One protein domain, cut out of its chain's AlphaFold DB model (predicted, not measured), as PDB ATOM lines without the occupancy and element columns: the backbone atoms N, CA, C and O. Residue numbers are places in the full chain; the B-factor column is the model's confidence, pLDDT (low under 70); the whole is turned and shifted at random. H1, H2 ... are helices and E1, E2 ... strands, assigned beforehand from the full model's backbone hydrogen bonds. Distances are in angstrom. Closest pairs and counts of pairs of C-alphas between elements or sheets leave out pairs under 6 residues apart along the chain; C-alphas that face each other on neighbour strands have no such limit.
ATOM      1  N   TRP A 266     254.482 344.652 151.162       85.88
ATOM      2  CA  TRP A 266     255.678 345.273 151.715       85.88
ATOM      3  C   TRP A 266     256.742 344.228 152.066       85.88
ATOM      4  O   TRP A 266     256.441 343.282 152.808       85.88
ATOM      5  N   PRO A 267     257.975 344.371 151.549       84.50
ATOM      6  CA  PRO A 267     259.114 343.568 151.973       84.50
ATOM      7  C   PRO A 267     259.688 344.119 153.283       84.50
ATOM      8  O   PRO A 267     260.066 345.283 153.356       84.50
ATOM      9  N   ILE A 268     259.785 343.285 154.321       79.94
ATOM     10  CA  ILE A 268     260.415 343.696 155.588       79.94
ATOM     11  C   ILE A 268     261.938 343.718 155.410       79.94
ATOM     12  O   ILE A 268     262.521 342.710 154.999       79.94
ATOM     13  N   GLU A 269     262.606 344.799 155.814       79.38
ATOM     14  CA  GLU A 269     264.054 344.983 155.625       79.38
ATOM     15  C   GLU A 269     264.899 343.877 156.271       79.38
ATOM     16  O   GLU A 269     265.925 343.477 155.732       79.38
ATOM     17  N   CYS A 270     264.478 343.354 157.426       79.25
ATOM     18  CA  CYS A 270     265.302 342.431 158.207       79.25
ATOM     19  C   CYS A 270     265.351 340.991 157.672       79.25
ATOM     20  O   CYS A 270     266.242 340.235 158.059       79.25
ATOM     21  N   CYS A 271     264.395 340.582 156.835       78.44
ATOM     22  CA  CYS A 271     264.347 339.222 156.281       78.44
ATOM     23  C   CYS A 271     264.029 339.168 154.785       78.44
ATOM     24  O   CYS A 271     264.038 338.078 154.224       78.44
ATOM     25  N   HIS A 272     263.735 340.311 154.160       81.31
ATOM     26  CA  HIS A 272     263.321 340.455 152.762       81.31
ATOM     27  C   HIS A 272     262.083 339.638 152.359       81.31
ATOM     28  O   HIS A 272     261.726 339.610 151.185       81.31
ATOM     29  N   ASN A 273     261.390 339.018 153.319       82.50
ATOM     30  CA  ASN A 273     260.108 338.376 153.072       82.50
ATOM     31  C   ASN A 273     259.031 339.442 152.860       82.50
ATOM     32  O   ASN A 273     258.965 340.440 153.587       82.50
ATOM     33  N   THR A 274     258.162 339.171 151.895       86.56
ATOM     34  CA  THR A 274     257.075 340.056 151.488       86.56
ATOM     35  C   THR A 274     255.757 339.592 152.091       86.56
ATOM     36  O   THR A 274     255.436 338.406 152.072       86.56
ATOM     37  N   TYR A 275     254.970 340.536 152.602       87.81
ATOM     38  CA  TYR A 275     253.662 340.266 153.197       87.81
ATOM     39  C   TYR A 275     252.644 341.303 152.730       87.81
ATOM     40  O   TYR A 275     253.011 342.419 152.359       87.81
ATOM     41  N   HIS A 276     251.354 340.968 152.804       89.44
ATOM     42  CA  HIS A 276     250.297 341.959 152.604       89.44
ATOM     43  C   HIS A 276     250.440 343.098 153.616       89.44
ATOM     44  O   HIS A 276     250.573 342.854 154.826       89.44
ATOM     45  N   ARG A 277     250.314 344.342 153.149       90.50
ATOM     46  CA  ARG A 277     250.414 345.533 154.007       90.50
ATOM     47  C   ARG A 277     249.398 345.499 155.153       90.50
ATOM     48  O   ARG A 277     249.718 345.794 156.303       90.50
ATOM     49  N   VAL A 278     248.184 345.028 154.858       91.00
ATOM     50  CA  VAL A 278     247.100 344.836 155.837       91.00
ATOM     51  C   VAL A 278     247.467 343.804 156.908       91.00
ATOM     52  O   VAL A 278     247.160 344.003 158.085       91.00
ATOM     53  N   CYS A 279     248.136 342.713 156.528       90.62
ATOM     54  CA  CYS A 279     248.558 341.678 157.471       90.62
ATOM     55  C   CYS A 279     249.640 342.204 158.421       90.62
ATOM     56  O   CYS A 279     249.532 342.015 159.634       90.62
ATOM     57  N   LEU A 280     250.626 342.936 157.892       91.56
ATOM     58  CA  LEU A 280     251.654 343.588 158.707       91.56
ATOM     59  C   LEU A 280     251.062 344.630 159.648       91.56
ATOM     60  O   LEU A 280     251.418 344.663 160.822       91.56
ATOM     61  N   LYS A 281     250.106 345.432 159.170       93.38
ATOM     62  CA  LYS A 281     249.421 346.426 160.001       93.38
ATOM     63  C   LYS A 281     248.693 345.780 161.178       93.38
ATOM     64  O   LYS A 281     248.835 346.244 162.307       93.38
ATOM     65  N   LYS A 282     247.954 344.691 160.936       93.25
ATOM     66  CA  LYS A 282     247.293 343.918 162.003       93.25
ATOM     67  C   LYS A 282     248.310 343.352 162.993       93.25
ATOM     68  O   LYS A 282     248.117 343.487 164.200       93.25
ATOM     69  N   TYR A 283     249.402 342.774 162.495       93.69
ATOM     70  CA  TYR A 283     250.468 342.254 163.343       93.69
ATOM     71  C   TYR A 283     251.087 343.358 164.212       93.69
ATOM     72  O   TYR A 283     251.084 343.233 165.434       93.69
ATOM     73  N   PHE A 284     251.540 344.472 163.632       92.31
ATOM     74  CA  PHE A 284     252.140 345.574 164.390       92.31
ATOM     75  C   PHE A 284     251.175 346.167 165.415       92.31
ATOM     76  O   PHE A 284     251.571 346.347 166.567       92.31
ATOM     77  N   ASN A 285     249.910 346.390 165.051       92.25
ATOM     78  CA  ASN A 285     248.906 346.875 165.998       92.25
ATOM     79  C   ASN A 285     248.713 345.903 167.171       92.25
ATOM     80  O   ASN A 285     248.731 346.349 168.315       92.25
ATOM     81  N   SER A 286     248.651 344.589 166.919       92.88
ATOM     82  CA  SER A 286     248.561 343.594 168.000       92.88
ATOM     83  C   SER A 286     249.766 343.645 168.948       92.88
ATOM     84  O   SER A 286     249.596 343.654 170.164       92.88
ATOM     85  N   GLN A 287     250.990 343.782 168.419       91.31
ATOM     86  CA  GLN A 287     252.198 343.869 169.247       91.31
ATOM     87  C   GLN A 287     252.221 345.149 170.098       91.31
ATOM     88  O   GLN A 287     252.659 345.121 171.251       91.31
ATOM     89  N   VAL A 288     251.729 346.264 169.546       87.25
ATOM     90  CA  VAL A 288     251.598 347.544 170.257       87.25
ATOM     91  C   VAL A 288     250.566 347.445 171.380       87.25
ATOM     92  O   VAL A 288     250.853 347.861 172.506       87.25
ATOM     93  N   GLU A 289     249.394 346.875 171.100       89.38
ATOM     94  CA  GLU A 289     248.304 346.698 172.070       89.38
ATOM     95  C   GLU A 289     248.704 345.764 173.219       89.38
ATOM     96  O   GLU A 289     248.488 346.084 174.390       89.38
ATOM     97  N   GLU A 290     249.382 344.659 172.904       90.06
ATOM     98  CA  GLU A 290     249.893 343.686 173.879       90.06
ATOM     99  C   GLU A 290     251.174 344.148 174.596       90.06
ATOM    100  O   GLU A 290     251.724 343.421 175.427       90.06
ATOM    101  N   ARG A 291     251.675 345.353 174.291       84.31
ATOM    102  CA  ARG A 291     252.912 345.931 174.845       84.31
ATOM    103  C   ARG A 291     254.154 345.048 174.660       84.31
ATOM    104  O   ARG A 291     255.068 345.057 175.491       84.31
ATOM    105  N   ARG A 292     254.234 344.316 173.548       85.31
ATOM    106  CA  ARG A 292     255.367 343.447 173.204       85.31
ATOM    107  C   ARG A 292     256.465 344.248 172.505       85.31
ATOM    108  O   ARG A 292     256.463 344.430 171.293       85.31
ATOM    109  N   PHE A 293     257.427 344.728 173.294       82.88
ATOM    110  CA  PHE A 293     258.534 345.555 172.810       82.88
ATOM    111  C   PHE A 293     259.916 344.981 173.199       82.88
ATOM    112  O   PHE A 293     260.135 344.639 174.372       82.88
ATOM    113  N   PRO A 294     260.904 344.966 172.279       84.19
ATOM    114  CA  PRO A 294     260.834 345.417 170.880       84.19
ATOM    115  C   PRO A 294     260.010 344.473 169.982       84.19
ATOM    116  O   PRO A 294     259.928 343.280 170.268       84.19
ATOM    117  N   ILE A 295     259.425 345.005 168.899       86.38
ATOM    118  CA  ILE A 295     258.650 344.215 167.926       86.38
ATOM    119  C   ILE A 295     259.609 343.331 167.123       86.38
ATOM    120  O   ILE A 295     260.488 343.824 166.415       86.38
ATOM    121  N   LYS A 296     259.447 342.013 167.243       89.12
ATOM    122  CA  LYS A 296     260.244 341.031 166.498       89.12
ATOM    123  C   LYS A 296     259.679 340.815 165.097       89.12
ATOM    124  O   LYS A 296     258.493 341.061 164.860       89.12
ATOM    125  N   CYS A 297     260.536 340.352 164.188       88.06
ATOM    126  CA  CYS A 297     260.133 339.951 162.845       88.06
ATOM    127  C   CYS A 297     258.965 338.955 162.889       88.06
ATOM    128  O   CYS A 297     258.912 338.092 163.763       88.06
ATOM    129  N   VAL A 298     258.052 339.073 161.925       87.31
ATOM    130  CA  VAL A 298     256.926 338.143 161.744       87.31
ATOM    131  C   VAL A 298     257.423 336.727 161.450       87.31
ATOM    132  O   VAL A 298     256.820 335.744 161.872       87.31
ATOM    133  N   ASN A 299     258.543 336.612 160.734       86.44
ATOM    134  CA  ASN A 299     259.152 335.326 160.453       86.44
ATOM    135  C   ASN A 299     259.853 334.793 161.709       86.44
ATOM    136  O   ASN A 299     260.902 335.301 162.098       86.44
ATOM    137  N   ASN A 300     259.334 333.706 162.281       79.12
ATOM    138  CA  ASN A 300     259.908 333.044 163.459       79.12
ATOM    139  C   ASN A 300     261.357 332.554 163.263       79.12
ATOM    140  O   ASN A 300     262.068 332.347 164.245       79.12
ATOM    141  N   LYS A 301     261.812 332.364 162.016       81.56
ATOM    142  CA  LYS A 301     263.209 332.010 161.701       81.56
ATOM    143  C   LYS A 301     264.143 333.226 161.713       81.56
ATOM    144  O   LYS A 301     265.359 333.050 161.721       81.56
ATOM    145  N   CYS A 302     263.596 334.442 161.720       81.19
ATOM    146  CA  CYS A 302     264.352 335.683 161.793       81.19
ATOM    147  C   CYS A 302     264.332 336.233 163.233       81.19
ATOM    148  O   CYS A 302     263.306 336.736 163.688       81.19
ATOM    149  N   PRO A 303     265.458 336.196 163.970       79.00
ATOM    150  CA  PRO A 303     265.520 336.714 165.339       79.00
ATOM    151  C   PRO A 303     265.615 338.250 165.411       79.00
ATOM    152  O   PRO A 303     265.726 338.802 166.506       79.00
ATOM    153  N   GLN A 304     265.614 338.940 164.266       79.50
ATOM    154  CA  GLN A 304     265.832 340.381 164.189       79.50
ATOM    155  C   GLN A 304     264.604 341.183 164.639       79.50
ATOM    156  O   GLN A 304     263.452 340.747 164.547       79.50
ATOM    157  N   VAL A 305     264.875 342.398 165.111       84.62
ATOM    158  CA  VAL A 305     263.861 343.412 165.416       84.62
ATOM    159  C   VAL A 305     263.440 344.087 164.113       84.62
ATOM    160  O   VAL A 305     264.278 344.340 163.248       84.62
ATOM    161  N   VAL A 306     262.147 344.365 163.963       84.62
ATOM    162  CA  VAL A 306     261.630 345.093 162.795       84.62
ATOM    163  C   VAL A 306     262.118 346.542 162.840       84.62
ATOM    164  O   VAL A 306     262.129 347.159 163.911       84.62
ATOM    165  N   SER A 307     262.534 347.090 161.696       80.75
ATOM    166  CA  SER A 307     263.037 348.460 161.639       80.75
ATOM    167  C   SER A 307     261.920 349.471 161.928       80.75
ATOM    168  O   SER A 307     260.736 349.240 161.674       80.75
ATOM    169  N   GLN A 308     262.280 350.630 162.489       78.00
ATOM    170  CA  GLN A 308     261.300 351.703 162.693       78.00
ATOM    171  C   GLN A 308     260.770 352.262 161.367       78.00
ATOM    172  O   GLN A 308     259.670 352.807 161.357       78.00
ATOM    173  N   GLN A 309     261.536 352.135 160.277       79.75
ATOM    174  CA  GLN A 309     261.117 352.555 158.941       79.75
ATOM    175  C   GLN A 309     259.975 351.665 158.451       79.75
ATOM    176  O   GLN A 309     258.902 352.191 158.167       79.75
ATOM    177  N   ASP A 310     260.136 350.342 158.524       84.06
ATOM    178  CA  ASP A 310     259.075 349.380 158.199       84.06
ATOM    179  C   ASP A 310     257.797 349.642 159.012       84.06
ATOM    180  O   ASP A 310     256.691 349.685 158.479       84.06
ATOM    181  N   ILE A 311     257.926 349.877 160.321       85.44
ATOM    182  CA  ILE A 311     256.762 350.135 161.184       85.44
ATOM    183  C   ILE A 311     256.073 351.454 160.806       85.44
ATOM    184  O   ILE A 311     254.843 351.528 160.831       85.44
ATOM    185  N   ARG A 312     256.840 352.489 160.449       86.38
ATOM    186  CA  ARG A 312     256.307 353.800 160.057       86.38
ATOM    187  C   ARG A 312     255.613 353.769 158.700       86.38
ATOM    188  O   ARG A 312     254.590 354.424 158.550       86.38
ATOM    189  N   GLU A 313     256.152 353.019 157.748       87.94
ATOM    190  CA  GLU A 313     255.561 352.879 156.415       87.94
ATOM    191  C   GLU A 313     254.279 352.044 156.442       87.94
ATOM    192  O   GLU A 313     253.406 352.232 155.603       87.94
ATOM    193  N   ILE A 314     254.114 351.138 157.411       89.81
ATOM    194  CA  ILE A 314     252.916 350.295 157.530       89.81
ATOM    195  C   ILE A 314     251.817 350.925 158.398       89.81
ATOM    196  O   ILE A 314     250.626 350.786 158.093       89.81
ATOM    197  N   LEU A 315     252.184 351.574 159.505       88.19
ATOM    198  CA  LEU A 315     251.225 352.160 160.443       88.19
ATOM    199  C   LEU A 315     250.779 353.560 160.008       88.19
ATOM    200  O   LEU A 315     251.531 354.328 159.424       88.19
ATOM    201  N   ASN A 316     249.547 353.926 160.361       87.94
ATOM    202  CA  ASN A 316     249.079 355.305 160.207       87.94
ATOM    203  C   ASN A 316     249.680 356.188 161.317       87.94
ATOM    204  O   ASN A 316     250.028 355.680 162.384       87.94
ATOM    205  N   ASP A 317     249.697 357.514 161.132       78.69
ATOM    206  CA  ASP A 317     250.287 358.467 162.092       78.69
ATOM    207  C   ASP A 317     249.809 358.270 163.542       78.69
ATOM    208  O   ASP A 317     250.613 358.305 164.476       78.69
ATOM    209  N   SER A 318     248.514 358.011 163.751       79.00
ATOM    210  CA  SER A 318     247.947 357.778 165.088       79.00
ATOM    211  C   SER A 318     248.489 356.513 165.758       79.00
ATOM    212  O   SER A 318     248.771 356.508 166.956       79.00
ATOM    213  N   ASP A 319     248.627 355.431 164.994       80.81
ATOM    214  CA  ASP A 319     249.084 354.136 165.501       80.81
ATOM    215  C   ASP A 319     250.600 354.161 165.707       80.81
ATOM    216  O   ASP A 319     251.106 353.652 166.709       80.81
ATOM    217  N   PHE A 320     251.320 354.866 164.833       80.19
ATOM    218  CA  PHE A 320     252.749 355.107 164.979       80.19
ATOM    219  C   PHE A 320     253.079 355.966 166.211       80.19
ATOM    220  O   PHE A 320     254.059 355.694 166.911       80.19
ATOM    221  N   GLN A 321     252.252 356.965 166.538       75.88
ATOM    222  CA  GLN A 321     252.394 357.733 167.782       75.88
ATOM    223  C   GLN A 321     252.214 356.846 169.022       75.88
ATOM    224  O   GLN A 321     253.014 356.933 169.957       75.88
ATOM    225  N   LYS A 322     251.215 355.952 169.020       76.94
ATOM    226  CA  LYS A 322     251.016 354.969 170.102       76.94
ATOM    227  C   LYS A 322     252.207 354.019 170.224       76.94
ATOM    228  O   LYS A 322     252.716 353.831 171.329       76.94
ATOM    229  N   TYR A 323     252.678 353.465 169.104       81.94
ATOM    230  CA  TYR A 323     253.889 352.642 169.048       81.94
ATOM    231  C   TYR A 323     255.086 353.373 169.666       81.94
ATOM    232  O   TYR A 323     255.719 352.848 170.582       81.94
ATOM    233  N   SER A 324     255.343 354.609 169.230       77.69
ATOM    234  CA  SER A 324     256.455 355.435 169.714       77.69
ATOM    235  C   SER A 324     256.369 355.669 171.223       77.69
ATOM    236  O   SER A 324     257.354 355.490 171.940       77.69
ATOM    237  N   TYR A 325     255.178 356.008 171.725       78.12
ATOM    238  CA  TYR A 325     254.945 356.214 173.153       78.12
ATOM    239  C   TYR A 325     255.242 354.950 173.973       78.12
ATOM    240  O   TYR A 325     256.013 355.001 174.934       78.12
ATOM    241  N   PHE A 326     254.681 353.799 173.587       75.81
ATOM    242  CA  PHE A 326     254.893 352.551 174.324       75.81
ATOM    243  C   PHE A 326     256.323 352.014 174.195       75.81
ATOM    244  O   PHE A 326     256.852 351.459 175.162       75.81
ATOM    245  N   GLN A 327     256.980 352.228 173.053       78.69
ATOM    246  CA  GLN A 327     258.385 351.883 172.861       78.69
ATOM    247  C   GLN A 327     259.282 352.664 173.829       78.69
ATOM    248  O   GLN A 327     260.104 352.061 174.524       78.69
ATOM    249  N   ILE A 328     259.097 353.986 173.915       73.50
ATOM    250  CA  ILE A 328     259.838 354.850 174.846       73.50
ATOM    251  C   ILE A 328     259.525 354.457 176.297       73.50
ATOM    252  O   ILE A 328     260.432 354.380 177.127       73.50
ATOM    253  N   LYS A 329     258.263 354.134 176.595       71.06
ATOM    254  CA  LYS A 329     257.833 353.663 177.919       71.06
ATOM    255  C   LYS A 329     258.558 352.411 178.369       71.06
ATOM    256  O   LYS A 329     259.191 352.441 179.422       71.06
ATOM    257  N   ASN A 330     258.545 351.371 177.547       77.50
ATOM    258  CA  ASN A 330     259.254 350.134 177.850       77.50
ATOM    259  C   ASN A 330     260.775 350.346 177.941       77.50
ATOM    260  O   ASN A 330     261.445 349.700 178.742       77.50
ATOM    261  N   TYR A 331     261.340 351.255 177.139       75.12
ATOM    262  CA  TYR A 331     262.766 351.579 177.219       75.12
ATOM    263  C   TYR A 331     263.135 352.204 178.571       75.12
ATOM    264  O   TYR A 331     264.072 351.745 179.218       75.12
ATOM    265  N   ILE A 332     262.381 353.208 179.023       67.00
ATOM    266  CA  ILE A 332     262.636 353.881 180.305       67.00
ATOM    267  C   ILE A 332     262.423 352.926 181.482       67.00
ATOM    268  O   ILE A 332     263.245 352.898 182.389       67.00
ATOM    269  N   GLU A 333     261.374 352.100 181.445       70.31
ATOM    270  CA  GLU A 333     261.114 351.094 182.485       70.31
ATOM    271  C   GLU A 333     262.257 350.068 182.603       70.31
ATOM    272  O   GLU A 333     262.596 349.650 183.708       70.31
ATOM    273  N   LYS A 334     262.908 349.708 181.487       71.56
ATOM    274  CA  LYS A 334     264.100 348.839 181.488       71.56
ATOM    275  C   LYS A 334     265.368 349.539 181.980       71.56
ATOM    276  O   LYS A 334     266.260 348.873 182.491       71.56
ATOM    277  N   GLN A 335     265.458 350.856 181.818       64.88
ATOM    278  CA  GLN A 335     266.611 351.684 182.189       64.88
ATOM    279  C   GLN A 335     266.438 352.333 183.569       64.88
ATOM    280  O   GLN A 335     266.941 353.434 183.777       64.88
ATOM    281  N   GLY A 336     265.723 351.683 184.497       58.62
ATOM    282  CA  GLY A 336     265.180 352.277 185.730       58.62
ATOM    283  C   GLY A 336     266.147 353.062 186.631       58.62
ATOM    284  O   GLY A 336     265.690 353.861 187.444       58.62
ATOM    285  N   ASP A 337     267.460 352.907 186.452       65.00
ATOM    286  CA  ASP A 337     268.488 353.662 187.180       65.00
ATOM    287  C   ASP A 337     268.918 354.967 186.477       65.00
ATOM    288  O   ASP A 337     269.441 355.878 187.114       65.00
ATOM    289  N   GLN A 338     268.712 355.074 185.161       67.69
ATOM    290  CA  GLN A 338     269.172 356.186 184.314       67.69
ATOM    291  C   GLN A 338     268.032 357.053 183.782       67.69
ATOM    292  O   GLN A 338     268.277 358.164 183.311       67.69
ATOM    293  N   ALA A 339     266.790 356.576 183.826       70.25
ATOM    294  CA  ALA A 339     265.636 357.342 183.386       70.25
ATOM    295  C   ALA A 339     264.395 356.999 184.215       70.25
ATOM    296  O   ALA A 339     264.202 355.857 184.620       70.25
ATOM    297  N   SER A 340     263.533 357.988 184.450       72.06
ATOM    298  CA  SER A 340     262.269 357.791 185.167       72.06
ATOM    299  C   SER A 340     261.149 358.624 184.563       72.06
ATOM    300  O   SER A 340     261.367 359.737 184.094       72.06
ATOM    301  N   TRP A 341     259.927 358.101 184.579       76.00
ATOM    302  CA  TRP A 341     258.748 358.864 184.176       76.00
ATOM    303  C   TRP A 341     258.359 359.900 185.233       76.00
ATOM    304  O   TRP A 341     258.605 359.730 186.429       76.00
ATOM    305  N   CYS A 342     257.700 360.968 184.792       80.12
ATOM    306  CA  CYS A 342     257.027 361.891 185.690       80.12
ATOM    307  C   CYS A 342     255.968 361.151 186.513       80.12
ATOM    308  O   CYS A 342     255.157 360.403 185.976       80.12
ATOM    309  N   LEU A 343     255.951 361.398 187.825       78.12
ATOM    310  CA  LEU A 343     255.009 360.751 188.742       78.12
ATOM    311  C   LEU A 343     253.613 361.404 188.722       78.12
ATOM    312  O   LEU A 343     252.714 360.940 189.419       78.12
ATOM    313  N   THR A 344     253.411 362.504 187.979       74.12
ATOM    314  CA  THR A 344     252.068 363.086 187.817       74.12
ATOM    315  C   THR A 344     251.239 362.192 186.893       74.12
ATOM    316  O   THR A 344     251.699 361.919 185.783       74.12
ATOM    317  N   PRO A 345     250.018 361.793 187.301       73.56
ATOM    318  CA  PRO A 345     249.078 361.113 186.414       73.56
ATOM    319  C   PRO A 345     248.920 361.881 185.098       73.56
ATOM    320  O   PRO A 345     248.878 363.108 185.103       73.56
ATOM    321  N   ASP A 346     248.890 361.168 183.977       71.81
ATOM    322  CA  ASP A 346     248.752 361.721 182.619       71.81
ATOM    323  C   ASP A 346     249.920 362.592 182.114       71.81
ATOM    324  O   ASP A 346     249.913 363.041 180.966       71.81
ATOM    325  N   CYS A 347     250.978 362.796 182.908       73.81
ATOM    326  CA  CYS A 347     252.160 363.514 182.448       73.81
ATOM    327  C   CYS A 347     253.113 362.578 181.692       73.81
ATOM    328  O   CYS A 347     253.795 361.742 182.278       73.81
ATOM    329  N   GLN A 348     253.215 362.772 180.378       71.50
ATOM    330  CA  GLN A 348     254.075 361.985 179.484       71.50
ATOM    331  C   GLN A 348     255.524 362.502 179.427       71.50
ATOM    332  O   GLN A 348     256.215 362.323 178.428       71.50
ATOM    333  N   TYR A 349     255.989 363.182 180.474       73.38
ATOM    334  CA  TYR A 349     257.370 363.645 180.546       73.38
ATOM    335  C   TYR A 349     258.250 362.588 181.209       73.38
ATOM    336  O   TYR A 349     257.839 361.979 182.194       73.38
ATOM    337  N   ALA A 350     259.466 362.406 180.707       73.31
ATOM    338  CA  ALA A 350     260.461 361.524 181.297       73.31
ATOM    339  C   ALA A 350     261.723 362.305 181.656       73.31
ATOM    340  O   ALA A 350     262.167 363.182 180.917       73.31
ATOM    341  N   PHE A 351     262.297 361.961 182.799       73.31
ATOM    342  CA  PHE A 351     263.553 362.475 183.303       73.31
ATOM    343  C   PHE A 351     264.686 361.523 182.965       73.31
ATOM    344  O   PHE A 351     264.528 360.305 183.038       73.31
ATOM    345  N   ILE A 352     265.850 362.096 182.694       74.75
ATOM    346  CA  ILE A 352     267.114 361.370 182.655       74.75
ATOM    347  C   ILE A 352     267.820 361.653 183.972       74.75
ATOM    348  O   ILE A 352     268.009 362.814 184.344       74.75
ATOM    349  N   LEU A 353     268.131 360.582 184.690       69.69
ATOM    350  CA  LEU A 353     268.708 360.629 186.017       69.69
ATOM    351  C   LEU A 353     270.227 360.737 185.906       69.69
ATOM    352  O   LEU A 353     270.892 359.864 185.351       69.69
ATOM    353  N   GLU A 354     270.782 361.809 186.458       71.06
ATOM    354  CA  GLU A 354     272.226 361.945 186.631       71.06
ATOM    355  C   GLU A 354     272.655 361.486 188.027       71.06
ATOM    356  O   GLU A 354     271.959 361.693 189.029       71.06
ATOM    357  N   ASN A 355     273.862 360.927 188.119       60.53
ATOM    358  CA  ASN A 355     274.457 360.550 189.398       60.53
ATOM    359  C   ASN A 355     274.543 361.786 190.315       60.53
ATOM    360  O   ASN A 355     275.237 362.750 189.999       60.53
ATOM    361  N   ASN A 356     273.878 361.726 191.477       61.84
ATOM    362  CA  ASN A 356     273.692 362.808 192.463       61.84
ATOM    363  C   ASN A 356     272.618 363.869 192.157       61.84
ATOM    364  O   ASN A 356     272.595 364.906 192.837       61.84
ATOM    365  N   GLN A 357     271.687 363.631 191.231       66.75
ATOM    366  CA  GLN A 357     270.497 364.478 191.151       66.75
ATOM    367  C   GLN A 357     269.686 364.388 192.448       66.75
ATOM    368  O   GLN A 357     269.391 363.318 192.975       66.75
ATOM    369  N   LYS A 358     269.342 365.556 192.996       66.75
ATOM    370  CA  LYS A 358     268.577 365.673 194.247       66.75
ATOM    371  C   LYS A 358     267.132 366.067 194.014       66.75
ATOM    372  O   LYS A 358     266.367 366.030 194.965       66.75
ATOM    373  N   ARG A 359     266.774 366.497 192.807       73.12
ATOM    374  CA  ARG A 359     265.454 367.028 192.475       73.12
ATOM    375  C   ARG A 359     265.203 366.851 190.981       73.12
ATOM    376  O   ARG A 359     266.118 367.070 190.195       73.12
ATOM    377  N   LEU A 360     263.981 366.474 190.630       76.12
ATOM    378  CA  LEU A 360     263.485 366.370 189.261       76.12
ATOM    379  C   LEU A 360     262.332 367.347 189.109       76.12
ATOM    380  O   LEU A 360     261.335 367.207 189.813       76.12
ATOM    381  N   ASP A 361     262.464 368.324 188.222       78.31
ATOM    382  CA  ASP A 361     261.455 369.358 187.998       78.31
ATOM    383  C   ASP A 361     260.813 369.166 186.627       78.31
ATOM    384  O   ASP A 361     261.476 369.284 185.599       78.31
ATOM    385  N   CYS A 362     259.520 368.836 186.599       73.12
ATOM    386  CA  CYS A 362     258.817 368.625 185.339       73.12
ATOM    387  C   CYS A 362     258.412 369.974 184.716       73.12
ATOM    388  O   CYS A 362     257.626 370.701 185.331       73.12
ATOM    389  N   PRO A 363     258.827 370.288 183.476       75.06
ATOM    390  CA  PRO A 363     258.447 371.537 182.812       75.06
ATOM    391  C   PRO A 363     256.969 371.566 182.389       75.06
ATOM    392  O   PRO A 363     256.398 372.642 182.231       75.06
ATOM    393  N   PHE A 364     256.331 370.399 182.239       70.94
ATOM    394  CA  PHE A 364     254.936 370.290 181.806       70.94
ATOM    395  C   PHE A 364     253.956 370.420 182.972       70.94
ATOM    396  O   PHE A 364     253.085 371.287 182.955       70.94
ATOM    397  N   CYS A 365     254.097 369.587 184.007       77.62
ATOM    398  CA  CYS A 365     253.174 369.597 185.145       77.62
ATOM    399  C   CYS A 365     253.620 370.515 186.294       77.62
ATOM    400  O   CYS A 365     252.887 370.664 187.270       77.62
ATOM    401  N   LYS A 366     254.818 371.115 186.196       80.69
ATOM    402  CA  LYS A 366     255.413 372.030 187.188       80.69
ATOM    403  C   LYS A 366     255.584 371.429 188.589       80.69
ATOM    404  O   LYS A 366     255.740 372.165 189.561       80.69
ATOM    405  N   LYS A 367     255.555 370.097 188.704       73.38
ATOM    406  CA  LYS A 367     255.800 369.376 189.959       73.38
ATOM    407  C   LYS A 367     257.252 368.940 190.078       73.38
ATOM    408  O   LYS A 367     257.944 368.748 189.078       73.38
ATOM    409  N   SER A 368     257.664 368.757 191.326       77.06
ATOM    410  CA  SER A 368     259.032 368.437 191.698       77.06
ATOM    411  C   SER A 368     259.098 367.123 192.474       77.06
ATOM    412  O   SER A 368     258.326 366.918 193.413       77.06
ATOM    413  N   TYR A 369     260.066 366.270 192.145       76.31
ATOM    414  CA  TYR A 369     260.237 364.938 192.734       76.31
ATOM    415  C   TYR A 369     261.660 364.698 193.230       76.31
ATOM    416  O   TYR A 369     262.593 365.397 192.835       76.31
ATOM    417  N   LEU A 370     261.833 363.695 194.090       71.75
ATOM    418  CA  LEU A 370     263.146 363.177 194.475       71.75
ATOM    419  C   LEU A 370     263.424 361.883 193.696       71.75
ATOM    420  O   LEU A 370     262.583 360.996 193.744       71.75
ATOM    421  N   PRO A 371     264.598 361.710 193.064       62.53
ATOM    422  CA  PRO A 371     264.906 360.496 192.294       62.53
ATOM    423  C   PRO A 371     264.781 359.176 193.076       62.53
ATOM    424  O   PRO A 371     264.353 358.174 192.523       62.53
ATOM    425  N   ASN A 372     265.102 359.181 194.379       58.12
ATOM    426  CA  ASN A 372     265.190 357.959 195.200       58.12
ATOM    427  C   ASN A 372     263.943 357.660 196.045       58.12
ATOM    428  O   ASN A 372     263.917 356.672 196.775       58.12
ATOM    429  N   LEU A 373     262.930 358.524 196.018       52.72
ATOM    430  CA  LEU A 373     261.648 358.252 196.658       52.72
ATOM    431  C   LEU A 373     260.579 358.562 195.628       52.72
ATOM    432  O   LEU A 373     260.466 359.705 195.202       52.72
ATOM    433  N   GLN A 374     259.777 357.564 195.272       54.28
ATOM    434  CA  GLN A 374     258.583 357.695 194.434       54.28
ATOM    435  C   GLN A 374     257.478 358.516 195.144       54.28
ATOM    436  O   GLN A 374     256.327 358.102 195.224       54.28
ATOM    437  N   LEU A 375     257.831 359.656 195.740       48.47
ATOM    438  CA  LEU A 375     256.981 360.512 196.555       48.47
ATOM    439  C   LEU A 375     257.148 361.969 196.118       48.47
ATOM    440  O   LEU A 375     258.253 362.448 195.847       48.47
ATOM    441  N   ASP A 376     256.027 362.681 196.090       48.78
ATOM    442  CA  ASP A 376     255.959 364.111 195.799       48.78
ATOM    443  C   ASP A 376     256.677 364.920 196.904       48.78
ATOM    444  O   ASP A 376     256.534 364.647 198.103       48.78
ATOM    445  N   LEU A 377     257.463 365.931 196.515       49.66
ATOM    446  CA  LEU A 377     258.186 366.794 197.456       49.66
ATOM    447  C   LEU A 377     257.249 367.526 198.423       49.66
ATOM    448  O   LEU A 377     257.616 367.716 199.586       49.66
ATOM    449  N   SER A 378     256.041 367.883 197.981       50.19
ATOM    450  CA  SER A 378     255.017 368.500 198.835       50.19
ATOM    451  C   SER A 378     254.673 367.618 200.046       50.19
ATOM    452  O   SER A 378     254.728 368.078 201.187       50.19
ATOM    453  N   GLN A 379     254.473 366.318 199.820       49.62
ATOM    454  CA  GLN A 379     254.166 365.341 200.869       49.62
ATOM    455  C   GLN A 379     255.327 365.176 201.863       49.62
ATOM    456  O   GLN A 379     255.112 365.058 203.071       49.62
TER     457      GLN A 379
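Overview. This is residues 266 to 379 of the 418 residues of the protein "IBR domain protein" of Tetrahymena thermophila (strain SB210) (UniProt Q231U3). Picture an elongated, loosely joined model with a helical lobe at one end and two small strand hairpins at the other, and with helix H3 slanting through the middle as the strut between them. In the helical lobe, H1 touches both H2 and the first part of H3, and residues 290 to 307 fold back from the end of H1 towards the E1 end before H2 begins; beyond H3 come the hairpin E2 and E3 and then, at the far end, the hairpin E4 and E5. The printed part has 114 residues with three named helices and five named strands, in the order E1 H1 H2 H3 E2 E3 E4 E5; each hairpin is a separate antiparallel sheet of two strands, and E1 pairs with no named strand. The class is mixed, helices and strands, with 54 residues, under half, in named elements. The whole is loose, with a radius of gyration of the C-alphas of 17.9 A, and its outline is a rod spanning 55 by 26 by 20 A.

Along the chain. Start at Trp 266 and go on to C-alpha 274 at (257.075, 340.056, 151.488), where strand E1 begins; it covers residues 274 to 276. H1 follows at once with residues 277 to 289, 18.2 A from first to last C-alpha. Pass the 18 residues 290 to 307, which hold no named element, and you reach H2, residues 308 to 314, 9.9 A long. Find C-alpha 317 at (250.287, 358.467, 162.092); from there H3, the longest helix, runs 25.7 A to C-alpha 334 at (264.100, 348.839, 181.488). Next come E2, residues 339 to 341, and E3, residues 350 to 352, 7.1 and 6.8 A long. After residues 353 to 367 look for E4, residues 368 to 370, 7.2 A long, and E5, residues 373 to 376, 8.2 A long, which ends at C-alpha 376 at (255.959, 364.111, 195.799).

Arrangement. Begin where residues 266 to 267 pair antiparallel with residues 274 to 275 of E1. E1 and H1 meet only through their link. H1 and H2 touch, closest at the C-alphas of Lys 281 and Ile 314, 5.8 A apart, and run opposite ways at a steep tilt of 58 degrees. With residues 285 to 288 alone, H1 touches residues 319 to 326 of H3; the closest C-alphas, those of Val 288 and Tyr 323, are 5.7 A apart, and the helices run the same way at a steep tilt of 40 degrees. H2 and H3 are close but not clearly touching, with the C-alphas of Arg 312 and Phe 320 at 6.2 A. In H1, H2 and H3 every O i to N i+4 pair is within hydrogen-bond range. Further along H3, the C-alphas of Ile 332 and Ala 339 of E2 are 5.5 A apart, and H3 and E3 are near each other. In the hairpin E2 and E3, N 340 and O 351 are 2.9 A apart and N 351 and O 340 are 2.7 A apart. In the hairpin E4 and E5, N 373 and O 370 are within hydrogen-bond range at 3.4 A. Residues 360 to 361 also pair antiparallel with residues 368 to 369 of E4. E3 and E4 are apart.

Size, cuts and confidence. The two C-alphas farthest apart, those of Thr 274 and Gln 379, are 55.6 A from each other. The printed part has no cut. The links H1 to H2 and E3 to E4 are long. The mean pLDDT of the printed part is 77.4; 19 residues are under 70, among them residues 335 to 338, 355 to 358 and 371 to 379, and E5 has a mean of 51.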